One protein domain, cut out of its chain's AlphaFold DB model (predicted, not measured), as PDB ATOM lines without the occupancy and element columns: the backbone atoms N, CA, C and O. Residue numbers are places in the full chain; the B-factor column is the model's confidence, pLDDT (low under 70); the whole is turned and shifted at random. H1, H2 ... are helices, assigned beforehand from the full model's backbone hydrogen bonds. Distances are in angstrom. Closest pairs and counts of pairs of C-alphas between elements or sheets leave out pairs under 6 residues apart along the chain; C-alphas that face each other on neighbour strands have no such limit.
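AT A GLANCE: This is residues 14 to 118 of the 123 residues of an uncharacterized protein of Candidatus Lokiarchaeota archaeon (UniProt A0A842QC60). Look for two long helices, H1 and H4, that meet as a V, with the short helical hairpin of H2 and H3 packed at its closed end. Residues 14 to 21 of H1 and 101 to 118 of H4 stick out as two arms from a small body. The printed part has 105 residues with four named helices, H1 to H4 in chain order, and no named strand; its class is all helix. The whole is loose, with a radius of gyration of the C-alphas of 16.0 A, and elongated, spanning 52 by 34 by 26 A.

HOW THE PARTS SIT: Start with H1, residues 14 to 38; its residues 26 to 34 alone touch H2, residues 47 to 60, at a steep tilt of 57 degrees, opposite ways. Their closest C-alphas, of Gly 30 and Phe 51, are 4.3 A apart. H2 forms a hairpin with H3, residues 67 to 78, at a shallow tilt of 28 degrees; the closest C-alphas, of Met 57 and Gln 71, are 5.1 A apart. With residues 72 to 76 alone, H3 touches H4, residues 83 to 118, about perpendicular at 75 degrees; the closest C-alphas, of Lys 76 and Ala 86, are 5.3 A apart. H4, with residues 89 to 97 alone, touches residues 29 to 37 of H1 at a steep tilt of 61 degrees, opposite ways; the closest C-alphas, of Ala 36 and Ala 89, are 5.0 A apart. H1 and H3 are apart, as are H2 and H4. The helix packing is mostly crossed. In H1, H2, H3 and H4 every O i to N i+4 pair is within hydrogen-bond range.

IN THESE COORDINATES: Find C-alpha 14 at (-13.390, 42.920, 6.125); from there H1 runs 36.4 A to C-alpha 38. H2 covers 19.8 A and H3 16.3 A. Find C-alpha 83 at (19.817, 24.731, 3.696); H4 runs 52.0 A to C-alpha 118 at (-1.855, 61.092, 33.840).

THE WHOLE: The C-alphas of Gly 82 and Leu 118, 52.8 A apart, are the two farthest apart. The printed part has no cut; the link H3 to H4 is tight, and the other two are short. Mean pLDDT of the printed part is 89.5, with residues 110 to 112 and 115 to 116 under 70.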
ATOM      1  N   GLY A  14     -14.214  44.066   5.742       82.25
ATOM      2  CA  GLY A  14     -13.390  42.920   6.125       82.25
ATOM      3  C   GLY A  14     -12.266  42.647   5.123       82.25
ATOM      4  O   GLY A  14     -11.130  42.389   5.521       82.25
ATOM      5  N   LEU A  15     -12.549  42.770   3.821       84.94
ATOM      6  CA  LEU A  15     -11.542  42.592   2.774       84.94
ATOM      7  C   LEU A  15     -10.453  43.671   2.832       84.94
ATOM      8  O   LEU A  15      -9.271  43.349   2.733       84.94
ATOM      9  N   ILE A  16     -10.835  44.936   3.030       86.94
ATOM     10  CA  ILE A  16      -9.879  46.047   3.153       86.94
ATOM     11  C   ILE A  16      -8.944  45.811   4.344       86.94
ATOM     12  O   ILE A  16      -7.728  45.942   4.206       86.94
ATOM     13  N   TYR A  17      -9.490  45.400   5.489       85.75
ATOM     14  CA  TYR A  17      -8.696  45.113   6.681       85.75
ATOM     15  C   TYR A  17      -7.685  43.978   6.452       85.75
ATOM     16  O   TYR A  17      -6.513  44.110   6.809       85.75
ATOM     17  N   LEU A  18      -8.102  42.892   5.793       86.75
ATOM     18  CA  LEU A  18      -7.211  41.777   5.459       86.75
ATOM     19  C   LEU A  18      -6.078  42.192   4.516       86.75
ATOM     20  O   LEU A  18      -4.936  41.790   4.726       86.75
ATOM     21  N   VAL A  19      -6.371  43.014   3.506       88.50
ATOM     22  CA  VAL A  19      -5.348  43.520   2.578       88.50
ATOM     23  C   VAL A  19      -4.337  44.395   3.314       88.50
ATOM     24  O   VAL A  19      -3.134  44.221   3.133       88.50
ATOM     25  N   VAL A  20      -4.799  45.294   4.187       88.88
ATOM     26  CA  VAL A  20      -3.911  46.143   4.993       88.88
ATOM     27  C   VAL A  20      -3.008  45.293   5.889       88.88
ATOM     28  O   VAL A  20      -1.794  45.497   5.896       88.88
ATOM     29  N   LEU A  21      -3.563  44.297   6.586       87.00
ATOM     30  CA  LEU A  21      -2.771  43.383   7.411       87.00
ATOM     31  C   LEU A  21      -1.761  42.580   6.592       87.00
ATOM     32  O   LEU A  21      -0.628  42.402   7.041       87.00
ATOM     33  N   ALA A  22      -2.132  42.119   5.398       87.12
ATOM     34  CA  ALA A  22      -1.225  41.401   4.510       87.12
ATOM     35  C   ALA A  22      -0.044  42.286   4.079       87.12
ATOM     36  O   ALA A  22       1.104  41.854   4.160       87.12
ATOM     37  N   VAL A  23      -0.305  43.538   3.691       91.25
ATOM     38  CA  VAL A  23       0.740  44.498   3.297       91.25
ATOM     39  C   VAL A  23       1.667  44.819   4.470       91.25
ATOM     40  O   VAL A  23       2.886  44.769   4.308       91.25
ATOM     41  N   ILE A  24       1.117  45.090   5.658       91.31
ATOM     42  CA  ILE A  24       1.912  45.353   6.868       91.31
ATOM     43  C   ILE A  24       2.788  44.144   7.201       91.31
ATOM     44  O   ILE A  24       3.991  44.295   7.406       91.31
ATOM     45  N   SER A  25       2.205  42.942   7.201       87.69
ATOM     46  CA  SER A  25       2.929  41.702   7.497       87.69
ATOM     47  C   SER A  25       4.070  41.472   6.509       87.69
ATOM     48  O   SER A  25       5.157  41.074   6.910       87.69
ATOM     49  N   LEU A  26       3.859  41.778   5.229       92.12
ATOM     50  CA  LEU A  26       4.871  41.619   4.188       92.12
ATOM     51  C   LEU A  26       6.040  42.597   4.376       92.12
ATOM     52  O   LEU A  26       7.198  42.189   4.279       92.12
ATOM     53  N   VAL A  27       5.757  43.861   4.707       92.88
ATOM     54  CA  VAL A  27       6.794  44.862   5.020       92.88
ATOM     55  C   VAL A  27       7.605  44.438   6.244       92.88
ATOM     56  O   VAL A  27       8.834  44.427   6.196       92.88
ATOM     57  N   ILE A  28       6.921  44.054   7.324       92.44
ATOM     58  CA  ILE A  28       7.545  43.613   8.576       92.44
ATOM     59  C   ILE A  28       8.444  42.398   8.329       92.44
ATOM     60  O   ILE A  28       9.621  42.413   8.696       92.44
ATOM     61  N   ASN A  29       7.916  41.382   7.647       92.75
ATOM     62  CA  ASN A  29       8.649  40.159   7.362       92.75
ATOM     63  C   ASN A  29       9.871  40.430   6.474       92.75
ATOM     64  O   ASN A  29      10.957  39.944   6.767       92.75
ATOM     65  N   GLY A  30       9.740  41.271   5.442       93.56
ATOM     66  CA  GLY A  30      10.861  41.655   4.582       93.56
ATOM     67  C   GLY A  30      11.993  42.354   5.344       93.56
ATOM     68  O   GLY A  30      13.170  42.079   5.091       93.56
ATOM     69  N   ILE A  31      11.666  43.219   6.307       95.25
ATOM     70  CA  ILE A  31      12.663  43.894   7.149       95.25
ATOM     71  C   ILE A  31      13.354  42.884   8.071       95.25
ATOM     72  O   ILE A  31      14.585  42.803   8.090       95.25
ATOM     73  N   PHE A  32      12.586  42.091   8.819       95.56
ATOM     74  CA  PHE A  32      13.156  41.161   9.794       95.56
ATOM     75  C   PHE A  32      13.899  39.997   9.153       95.56
ATOM     76  O   PHE A  32      14.932  39.588   9.680       95.56
ATOM     77  N   LEU A  33      13.459  39.530   7.984       95.12
ATOM     78  CA  LEU A  33      14.199  38.556   7.193       95.12
ATOM     79  C   LEU A  33      15.563  39.114   6.775       95.12
ATOM     80  O   LEU A  33      16.565  38.411   6.881       95.12
ATOM     81  N   GLY A  34      15.635  40.385   6.369       94.50
ATOM     82  CA  GLY A  34      16.908  41.044   6.059       94.50
ATOM     83  C   GLY A  34      17.868  41.086   7.244       94.50
ATOM     84  O   GLY A  34      19.051  40.769   7.101       94.50
ATOM     85  N   ILE A  35      17.350  41.389   8.435       94.19
ATOM     86  CA  ILE A  35      18.125  41.350   9.682       94.19
ATOM     87  C   ILE A  35      18.582  39.916   9.986       94.19
ATOM     88  O   ILE A  35      19.763  39.688  10.251       94.19
ATOM     89  N   ALA A  36      17.680  38.937   9.894       94.62
ATOM     90  CA  ALA A  36      17.970  37.525  10.134       94.62
ATOM     91  C   ALA A  36      19.053  36.980   9.187       94.62
ATOM     92  O   ALA A  36      19.945  36.243   9.609       94.62
ATOM     93  N   LEU A  37      19.021  37.388   7.916       94.94
ATOM     94  CA  LEU A  37      20.026  37.036   6.913       94.94
ATOM     95  C   LEU A  37      21.412  37.598   7.241       94.94
ATOM     96  O   LEU A  37      22.417  36.963   6.915       94.94
ATOM     97  N   GLY A  38      21.480  38.741   7.929       92.56
ATOM     98  CA  GLY A  38      22.728  39.303   8.440       92.56
ATOM     99  C   GLY A  38      23.467  38.357   9.392       92.56
ATOM    100  O   GLY A  38      24.690  38.273   9.325       92.56
ATOM    101  N   PHE A  39      22.743  37.582  10.207       92.81
ATOM    102  CA  PHE A  39      23.329  36.627  11.159       92.81
ATOM    103  C   PHE A  39      23.855  35.338  10.520       92.81
ATOM    104  O   PHE A  39      24.590  34.592  11.163       92.81
ATOM    105  N   VAL A  40      23.472  35.045   9.274       93.50
ATOM    106  CA  VAL A  40      23.879  33.820   8.565       93.50
ATOM    107  C   VAL A  40      24.769  34.100   7.352       93.50
ATOM    108  O   VAL A  40      24.992  33.204   6.535       93.50
ATOM    109  N   ASP A  41      25.291  35.320   7.225       92.00
ATOM    110  CA  ASP A  41      26.060  35.796   6.068       92.00
ATOM    111  C   ASP A  41      25.309  35.654   4.734       92.00
ATOM    112  O   ASP A  41      25.893  35.303   3.709       92.00
ATOM    113  N   GLY A  42      23.998  35.912   4.736       88.81
ATOM    114  CA  GLY A  42      23.197  35.930   3.514       88.81
ATOM    115  C   GLY A  42      23.648  37.032   2.553       88.81
ATOM    116  O   GLY A  42      23.956  38.155   2.983       88.81
ATOM    117  N   LYS A  43      23.687  36.713   1.255       91.62
ATOM    118  CA  LYS A  43      23.867  37.693   0.171       91.62
ATOM    119  C   LYS A  43      22.528  38.313  -0.227       91.62
ATOM    120  O   LYS A  43      21.482  37.838   0.210       91.62
ATOM    121  N   ASN A  44      22.559  39.359  -1.057       91.69
ATOM    122  CA  ASN A  44      21.358  40.032  -1.575       91.69
ATOM    123  C   ASN A  44      20.412  40.429  -0.428       91.69
ATOM    124  O   ASN A  44      19.264  40.002  -0.357       91.69
ATOM    125  N   ARG A  45      20.967  41.134   0.564       91.00
ATOM    126  CA  ARG A  45      20.283  41.496   1.818       91.00
ATOM    127  C   ARG A  45      19.677  42.900   1.784       91.00
ATOM    128  O   ARG A  45      19.273  43.415   2.823       91.00
ATOM    129  N   ASP A  46      19.670  43.527   0.613       93.38
ATOM    130  CA  ASP A  46      19.047  44.826   0.421       93.38
ATOM    131  C   ASP A  46      17.537  44.711   0.633       93.38
ATOM    132  O   ASP A  46      16.932  43.678   0.344       93.38
ATOM    133  N   LEU A  47      16.908  45.786   1.115       88.62
ATOM    134  CA  LEU A  47      15.477  45.772   1.446       88.62
ATOM    135  C   LEU A  47      14.601  45.355   0.259       88.62
ATOM    136  O   LEU A  47      13.607  44.661   0.447       88.62
ATOM    137  N   GLY A  48      14.972  45.745  -0.964       89.62
ATOM    138  CA  GLY A  48      14.255  45.321  -2.169       89.62
ATOM    139  C   GLY A  48      14.303  43.806  -2.367       89.62
ATOM    140  O   GLY A  48      13.289  43.184  -2.683       89.62
ATOM    141  N   ASP A  49      15.452  43.189  -2.106       93.38
ATOM    142  CA  ASP A  49      15.610  41.748  -2.224       93.38
ATOM    143  C   ASP A  49      14.894  40.987  -1.112       93.38
ATOM    144  O   ASP A  49      14.228  39.974  -1.347       93.38
ATOM    145  N   THR A  50      14.991  41.452   0.121       94.62
ATOM    146  CA  THR A  50      14.334  40.768   1.235       94.62
ATOM    147  C   THR A  50      12.814  40.902   1.130       94.62
ATOM    148  O   THR A  50      12.098  39.946   1.423       94.62
ATOM    149  N   PHE A  51      12.311  42.010   0.576       94.31
ATOM    150  CA  PHE A  51      10.893  42.218   0.277       94.31
ATOM    151  C   PHE A  51      10.365  41.285  -0.819       94.31
ATOM    152  O   PHE A  51       9.322  40.655  -0.644       94.31
ATOM    153  N   VAL A  52      11.088  41.128  -1.934       94.50
ATOM    154  CA  VAL A  52      10.703  40.164  -2.984       94.50
ATOM    155  C   VAL A  52      10.727  38.733  -2.437       94.50
ATOM    156  O   VAL A  52       9.873  37.913  -2.777       94.50
ATOM    157  N   THR A  53      11.670  38.432  -1.546       95.38
ATOM    158  CA  THR A  53      11.739  37.130  -0.867       95.38
ATOM    159  C   THR A  53      10.527  36.916   0.039       95.38
ATOM    160  O   THR A  53       9.890  35.870  -0.060       95.38
ATOM    161  N   ALA A  54      10.145  37.914   0.841       94.19
ATOM    162  CA  ALA A  54       8.942  37.877   1.671       94.19
ATOM    163  C   ALA A  54       7.661  37.718   0.831       94.19
ATOM    164  O   ALA A  54       6.784  36.933   1.192       94.19
ATOM    165  N   LEU A  55       7.575  38.372  -0.333       93.69
ATOM    166  CA  LEU A  55       6.464  38.202  -1.275       93.69
ATOM    167  C   LEU A  55       6.369  36.756  -1.782       93.69
ATOM    168  O   LEU A  55       5.296  36.155  -1.731       93.69
ATOM    169  N   PHE A  56       7.481  36.165  -2.228       94.25
ATOM    170  CA  PHE A  56       7.485  34.760  -2.642       94.25
ATOM    171  C   PHE A  56       7.145  33.827  -1.483       94.25
ATOM    172  O   PHE A  56       6.365  32.895  -1.667       94.25
ATOM    173  N   MET A  57       7.657  34.099  -0.282       93.75
ATOM    174  CA  MET A  57       7.327  33.340   0.922       93.75
ATOM    175  C   MET A  57       5.833  33.400   1.268       93.75
ATOM    176  O   MET A  57       5.268  32.374   1.657       93.75
ATOM    177  N   ALA A  58       5.192  34.559   1.095       91.62
ATOM    178  CA  ALA A  58       3.761  34.758   1.318       91.62
ATOM    179  C   ALA A  58       2.886  34.051   0.272       91.62
ATOM    180  O   ALA A  58       1.765  33.654   0.574       91.62
ATOM    181  N   ILE A  59       3.389  33.848  -0.947       91.56
ATOM    182  CA  ILE A  59       2.686  33.075  -1.978       91.56
ATOM    183  C   ILE A  59       2.826  31.574  -1.705       91.56
ATOM    184  O   ILE A  59       1.836  30.843  -1.719       91.56
ATOM    185  N   VAL A  60       4.042  31.089  -1.432       93.31
ATOM    186  CA  VAL A  60       4.285  29.643  -1.291       93.31
ATOM    187  C   VAL A  60       3.706  29.051  -0.004       93.31
ATOM    188  O   VAL A  60       3.416  27.857   0.018       93.31
ATOM    189  N   ILE A  61       3.483  29.849   1.050       90.31
ATOM    190  CA  ILE A  61       2.853  29.376   2.300       90.31
ATOM    191  C   ILE A  61       1.399  28.926   2.099       90.31
ATOM    192  O   ILE A  61       0.896  28.123   2.879       90.31
ATOM    193  N   LEU A  62       0.733  29.396   1.036       89.00
ATOM    194  CA  LEU A  62      -0.634  28.993   0.692       89.00
ATOM    195  C   LEU A  62      -0.723  27.515   0.283       89.00
ATOM    196  O   LEU A  62      -1.816  26.951   0.247       89.00
ATOM    197  N   ILE A  63       0.414  26.879  -0.025       90.12
ATOM    198  CA  ILE A  63       0.484  25.462  -0.371       90.12
ATOM    199  C   ILE A  63       0.592  24.638   0.924       90.12
ATOM    200  O   ILE A  63       1.617  24.708   1.614       90.12
ATOM    201  N   PRO A  64      -0.418  23.814   1.259       84.19
ATOM    202  CA  PRO A  64      -0.409  23.030   2.487       84.19
ATOM    203  C   PRO A  64       0.745  22.022   2.505       84.19
ATOM    204  O   PRO A  64       1.134  21.475   1.471       84.19
ATOM    205  N   CYS A  65       1.281  21.767   3.702       83.94
ATOM    206  CA  CYS A  65       2.354  20.807   4.017       83.94
ATOM    207  C   CYS A  65       3.740  21.100   3.403       83.94
ATOM    208  O   CYS A  65       4.749  20.838   4.051       83.94
ATOM    209  N   ILE A  66       3.815  21.650   2.189       91.38
ATOM    210  CA  ILE A  66       5.068  21.891   1.453       91.38
ATOM    211  C   ILE A  66       5.493  23.368   1.513       91.38
ATOM    212  O   ILE A  66       6.670  23.674   1.317       91.38
ATOM    213  N   GLY A  67       4.577  24.281   1.857       88.25
ATOM    214  CA  GLY A  67       4.839  25.720   1.911       88.25
ATOM    215  C   GLY A  67       6.074  26.095   2.733       88.25
ATOM    216  O   GLY A  67       6.912  26.848   2.248       88.25
ATOM    217  N   CYS A  68       6.273  25.500   3.912       89.75
ATOM    218  CA  CYS A  68       7.452  25.770   4.748       89.75
ATOM    219  C   CYS A  68       8.774  25.374   4.065       89.75
ATOM    220  O   CYS A  68       9.752  26.117   4.112       89.75
ATOM    221  N   ILE A  69       8.799  24.230   3.374       93.44
ATOM    222  CA  ILE A  69       9.993  23.763   2.655       93.44
ATOM    223  C   ILE A  69      10.280  24.682   1.462       93.44
ATOM    224  O   ILE A  69      11.437  25.016   1.197       93.44
ATOM    225  N   LEU A  70       9.232  25.130   0.764       94.50
ATOM    226  CA  LEU A  70       9.362  26.091  -0.330       94.50
ATOM    227  C   LEU A  70       9.866  27.444   0.160       94.50
ATOM    228  O   LEU A  70      10.706  28.038  -0.507       94.50
ATOM    229  N   GLN A  71       9.435  27.909   1.333       94.62
ATOM    230  CA  GLN A  71       9.987  29.121   1.937       94.62
ATOM    231  C   GLN A  71      11.494  28.987   2.167       94.62
ATOM    232  O   GLN A  71      12.256  29.865   1.762       94.62
ATOM    233  N   TRP A  72      11.955  27.869   2.733       94.94
ATOM    234  CA  TRP A  72      13.390  27.634   2.911       94.94
ATOM    235  C   TRP A  72      14.131  27.573   1.577       94.94
ATOM    236  O   TRP A  72      15.227  28.118   1.462       94.94
ATOM    237  N   TRP A  73      13.532  26.962   0.553       95.19
ATOM    238  CA  TRP A  73      14.098  26.925  -0.793       95.19
ATOM    239  C   TRP A  73      14.203  28.319  -1.427       95.19
ATOM    240  O   TRP A  73      15.226  28.630  -2.040       95.19
ATOM    241  N   VAL A  74      13.189  29.170  -1.250       95.94
ATOM    242  CA  VAL A  74      13.183  30.564  -1.716       95.94
ATOM    243  C   VAL A  74      14.307  31.347  -1.036       95.94
ATOM    244  O   VAL A  74      15.132  31.940  -1.730       95.94
ATOM    245  N   ILE A  75      14.410  31.278   0.296       95.44
ATOM    246  CA  ILE A  75      15.468  31.959   1.061       95.44
ATOM    247  C   ILE A  75      16.849  31.470   0.602       95.44
ATOM    248  O   ILE A  75      17.723  32.268   0.260       95.44
ATOM    249  N   LYS A  76      17.034  30.146   0.545       95.38
ATOM    250  CA  LYS A  76      18.270  29.496   0.095       95.38
ATOM    251  C   LYS A  76      18.708  30.003  -1.279       95.38
ATOM    252  O   LYS A  76      19.878  30.325  -1.471       95.38
ATOM    253  N   SER A  77      17.780  30.028  -2.232       94.81
ATOM    254  CA  SER A  77      18.087  30.293  -3.639       94.81
ATOM    255  C   SER A  77      18.300  31.779  -3.919       94.81
ATOM    256  O   SER A  77      19.150  32.118  -4.731       94.81
ATOM    257  N   ARG A  78      17.573  32.671  -3.233       95.12
ATOM    258  CA  ARG A  78      17.683  34.129  -3.417       95.12
ATOM    259  C   ARG A  78      18.906  34.729  -2.720       95.12
ATOM    260  O   ARG A  78      19.486  35.686  -3.225       95.12
ATOM    261  N   HIS A  79      19.293  34.166  -1.576       94.50
ATOM    262  CA  HIS A  79      20.358  34.712  -0.729       94.50
ATOM    263  C   HIS A  79      21.671  33.918  -0.795       94.50
ATOM    264  O   HIS A  79      22.588  34.196  -0.023       94.50
ATOM    265  N   GLU A  80      21.766  32.951  -1.718       93.75
ATOM    266  CA  GLU A  80      22.954  32.118  -1.967       93.75
ATOM    267  C   GLU A  80      23.516  31.440  -0.703       93.75
ATOM    268  O   GLU A  80      24.727  31.360  -0.495       93.75
ATOM    269  N   ILE A  81      22.630  30.939   0.160       94.25
ATOM    270  CA  ILE A  81      23.011  30.265   1.409       94.25
ATOM    271  C   ILE A  81      22.734  28.760   1.359       94.25
ATOM    272  O   ILE A  81      22.056  28.255   0.470       94.25
ATOM    273  N   GLY A  82      23.282  28.012   2.318       94.44
ATOM    274  CA  GLY A  82      22.981  26.587   2.495       94.44
ATOM    275  C   GLY A  82      21.625  26.347   3.172       94.44
ATOM    276  O   GLY A  82      21.089  27.234   3.831       94.44
ATOM    277  N   TRP A  83      21.096  25.120   3.074       93.69
ATOM    278  CA  TRP A  83      19.817  24.731   3.696       93.69
ATOM    279  C   TRP A  83      19.771  25.001   5.203       93.69
ATOM    280  O   TRP A  83      18.804  25.581   5.684       93.69
ATOM    281  N   GLY A  84      20.834  24.648   5.935       92.75
ATOM    282  CA  GLY A  84      20.912  24.908   7.376       92.75
ATOM    283  C   GLY A  84      20.808  26.399   7.700       92.75
ATOM    284  O   GLY A  84      20.011  26.790   8.540       92.75
ATOM    285  N   LYS A  85      21.531  27.245   6.956       94.44
ATOM    286  CA  LYS A  85      21.479  28.707   7.108       94.44
ATOM    287  C   LYS A  85      20.107  29.287   6.740       94.44
ATOM    288  O   LYS A  85      19.658  30.209   7.409       94.44
ATOM    289  N   ALA A  86      19.432  28.743   5.725       95.00
ATOM    290  CA  ALA A  86      18.081  29.163   5.348       95.00
ATOM    291  C   ALA A  86      17.051  28.851   6.440       95.00
ATOM    292  O   ALA A  86      16.234  29.708   6.772       95.00
ATOM    293  N   ILE A  87      17.133  27.662   7.043       95.19
ATOM    294  CA  ILE A  87      16.291  27.289   8.186       95.19
ATOM    295  C   ILE A  87      16.595  28.205   9.375       95.19
ATOM    296  O   ILE A  87      15.673  28.757   9.968       95.19
ATOM    297  N   THR A  88      17.875  28.434   9.689       95.44
ATOM    298  CA  THR A  88      18.269  29.343  10.773       95.44
ATOM    299  C   THR A  88      17.749  30.760  10.541       95.44
ATOM    300  O   THR A  88      17.188  31.336  11.463       95.44
ATOM    301  N   ALA A  89      17.867  31.316   9.332       95.12
ATOM    302  CA  ALA A  89      17.341  32.644   9.010       95.12
ATOM    303  C   ALA A  89      15.814  32.716   9.159       95.12
ATOM    304  O   ALA A  89      15.290  33.676   9.719       95.12
ATOM    305  N   TRP A  90      15.097  31.680   8.717       94.81
ATOM    306  CA  TRP A  90      13.646  31.590   8.874       94.81
ATOM    307  C   TRP A  90      13.234  31.561  10.355       94.81
ATOM    308  O   TRP A  90      12.388  32.350  10.772       94.81
ATOM    309  N   ILE A  91      13.891  30.731  11.176       94.81
ATOM    310  CA  ILE A  91      13.648  30.673  12.628       94.81
ATOM    311  C   ILE A  91      14.007  32.008  13.293       94.81
ATOM    312  O   ILE A  91      13.234  32.523  14.096       94.81
ATOM    313  N   MET A  92      15.154  32.595  12.946       94.19
ATOM    314  CA  MET A  92      15.603  33.883  13.483       94.19
ATOM    315  C   MET A  92      14.617  35.006  13.168       94.19
ATOM    316  O   MET A  92      14.371  35.842  14.031       94.19
ATOM    317  N   THR A  93      14.014  34.999  11.978       93.75
ATOM    318  CA  THR A  93      12.973  35.967  11.598       93.75
ATOM    319  C   THR A  93      11.790  35.886  12.563       93.75
ATOM    320  O   THR A  93      11.424  36.899  13.153       93.75
ATOM    321  N   PHE A  94      11.271  34.681  12.822       91.56
ATOM    322  CA  PHE A  94      10.191  34.464  13.792       91.56
ATOM    323  C   PHE A  94      10.570  34.885  15.217       91.56
ATOM    324  O   PHE A  94       9.771  35.498  15.920       91.56
ATOM    325  N   VAL A  95      11.787  34.565  15.658       94.38
ATOM    326  CA  VAL A  95      12.260  34.939  16.998       94.38
ATOM    327  C   VAL A  95      12.343  36.459  17.137       94.38
ATOM    328  O   VAL A  95      11.854  37.005  18.125       94.38
ATOM    329  N   ILE A  96      12.919  37.151  16.150       92.75
ATOM    330  CA  ILE A  96      13.021  38.617  16.137       92.75
ATOM    331  C   ILE A  96      11.625  39.242  16.126       92.75
ATOM    332  O   ILE A  96      11.367  40.139  16.925       92.75
ATOM    333  N   GLU A  97      10.716  38.744  15.284       90.88
ATOM    334  CA  GLU A  97       9.319  39.187  15.239       90.88
ATOM    335  C   GLU A  97       8.665  39.098  16.621       90.88
ATOM    336  O   GLU A  97       8.174  40.105  17.130       90.88
ATOM    337  N   ILE A  98       8.710  37.928  17.266       91.06
ATOM    338  CA  ILE A  98       8.104  37.709  18.586       91.06
ATOM    339  C   ILE A  98       8.697  38.658  19.632       91.06
ATOM    340  O   ILE A  98       7.950  39.256  20.409       91.06
ATOM    341  N   VAL A  99      10.022  38.825  19.653       92.56
ATOM    342  CA  VAL A  99      10.695  39.722  20.602       92.56
ATOM    343  C   VAL A  99      10.274  41.172  20.371       92.56
ATOM    344  O   VAL A  99       9.920  41.859  21.329       92.56
ATOM    345  N   VAL A 100      10.258  41.640  19.120       89.88
ATOM    346  CA  VAL A 100       9.848  43.013  18.799       89.88
ATOM    347  C   VAL A 100       8.379  43.236  19.152       89.88
ATOM    348  O   VAL A 100       8.064  44.231  19.801       89.88
ATOM    349  N   PHE A 101       7.488  42.301  18.814       87.38
ATOM    350  CA  PHE A 101       6.078  42.383  19.197       87.38
ATOM    351  C   PHE A 101       5.893  42.417  20.716       87.38
ATOM    352  O   PHE A 101       5.114  43.233  21.203       87.38
ATOM    353  N   ALA A 102       6.619  41.593  21.474       86.88
ATOM    354  CA  ALA A 102       6.551  41.592  22.933       86.88
ATOM    355  C   ALA A 102       7.025  42.925  23.528       86.88
ATOM    356  O   ALA A 102       6.353  43.486  24.392       86.88
ATOM    357  N   VAL A 103       8.144  43.469  23.042       88.06
ATOM    358  CA  VAL A 103       8.672  44.765  23.494       88.06
ATOM    359  C   VAL A 103       7.698  45.893  23.167       88.06
ATOM    360  O   VAL A 103       7.369  46.686  24.046       88.06
ATOM    361  N   VAL A 104       7.187  45.948  21.935       86.75
ATOM    362  CA  VAL A 104       6.187  46.945  21.527       86.75
ATOM    363  C   VAL A 104       4.921  46.806  22.370       86.75
ATOM    364  O   VAL A 104       4.424  47.811  22.865       86.75
ATOM    365  N   ALA A 105       4.430  45.590  22.613       82.81
ATOM    366  CA  ALA A 105       3.259  45.365  23.454       82.81
ATOM    367  C   ALA A 105       3.486  45.838  24.897       82.81
ATOM    368  O   ALA A 105       2.620  46.504  25.450       82.81
ATOM    369  N   ILE A 106       4.648  45.563  25.500       84.19
ATOM    370  CA  ILE A 106       4.982  46.035  26.852       84.19
ATOM    371  C   ILE A 106       5.072  47.565  26.889       84.19
ATOM    372  O   ILE A 106       4.516  48.186  27.791       84.19
ATOM    373  N   LEU A 107       5.731  48.183  25.907       83.19
ATOM    374  CA  LEU A 107       5.890  49.636  25.842       83.19
ATOM    375  C   LEU A 107       4.570  50.358  25.558       83.19
ATOM    376  O   LEU A 107       4.328  51.411  26.135       83.19
ATOM    377  N   PHE A 108       3.697  49.801  24.718       78.75
ATOM    378  CA  PHE A 108       2.396  50.397  24.422       78.75
ATOM    379  C   PHE A 108       1.365  50.105  25.506       78.75
ATOM    380  O   PHE A 108       0.680  51.027  25.910       78.75
ATOM    381  N   LEU A 109       1.252  48.884  26.033       70.81
ATOM    382  CA  LEU A 109       0.296  48.578  27.106       70.81
ATOM    383  C   LEU A 109       0.742  49.175  28.449       70.81
ATOM    384  O   LEU A 109      -0.084  49.698  29.194       70.81
ATOM    385  N   GLY A 110       2.047  49.158  28.736       69.75
ATOM    386  CA  GLY A 110       2.640  49.822  29.899       69.75
ATOM    387  C   GLY A 110       2.733  51.343  29.747       69.75
ATOM    388  O   GLY A 110       2.547  52.072  30.712       69.75
ATOM    389  N   GLY A 111       2.959  51.862  28.540       66.25
ATOM    390  CA  GLY A 111       2.909  53.302  28.267       66.25
ATOM    391  C   GLY A 111       1.482  53.851  28.276       66.25
ATOM    392  O   GLY A 111       1.248  54.959  28.756       66.25
ATOM    393  N   LEU A 112       0.510  53.058  27.816       67.44
ATOM    394  CA  LEU A 112      -0.910  53.386  27.877       67.44
ATOM    395  C   LEU A 112      -1.395  53.427  29.329       67.44
ATOM    396  O   LEU A 112      -2.135  54.340  29.671       67.44
ATOM    397  N   SER A 113      -0.946  52.518  30.204       70.81
ATOM    398  CA  SER A 113      -1.292  52.580  31.633       70.81
ATOM    399  C   SER A 113      -0.742  53.838  32.318       70.81
ATOM    400  O   SER A 113      -1.451  54.461  33.107       70.81
ATOM    401  N   VAL A 114       0.470  54.276  31.959       70.31
ATOM    402  CA  VAL A 114       1.036  55.552  32.427       70.31
ATOM    403  C   VAL A 114       0.246  56.743  31.876       70.31
ATOM    404  O   VAL A 114      -0.129  57.622  32.647       70.31
ATOM    405  N   LEU A 115      -0.091  56.768  30.583       67.38
ATOM    406  CA  LEU A 115      -0.952  57.808  29.999       67.38
ATOM    407  C   LEU A 115      -2.323  57.882  30.686       67.38
ATOM    408  O   LEU A 115      -2.755  58.975  31.041       67.38
ATOM    409  N   TRP A 116      -2.975  56.745  30.952       68.75
ATOM    410  CA  TRP A 116      -4.237  56.703  31.702       68.75
ATOM    411  C   TRP A 116      -4.089  57.211  33.137       68.75
ATOM    412  O   TRP A 116      -5.011  57.840  33.641       68.75
ATOM    413  N   SER A 117      -2.940  56.997  33.783       74.75
ATOM    414  CA  SER A 117      -2.671  57.541  35.124       74.75
ATOM    415  C   SER A 117      -2.446  59.060  35.145       74.75
ATOM    416  O   SER A 117      -2.598  59.688  36.190       74.75
ATOM    417  N   LEU A 118      -2.095  59.654  33.999       75.38
ATOM    418  CA  LEU A 118      -1.855  61.092  33.840       75.38
ATOM    419  C   LEU A 118      -3.089  61.863  33.356       75.38
ATOM    420  O   LEU A 118      -3.094  63.090  33.430       75.38
TER     421      LEU A 118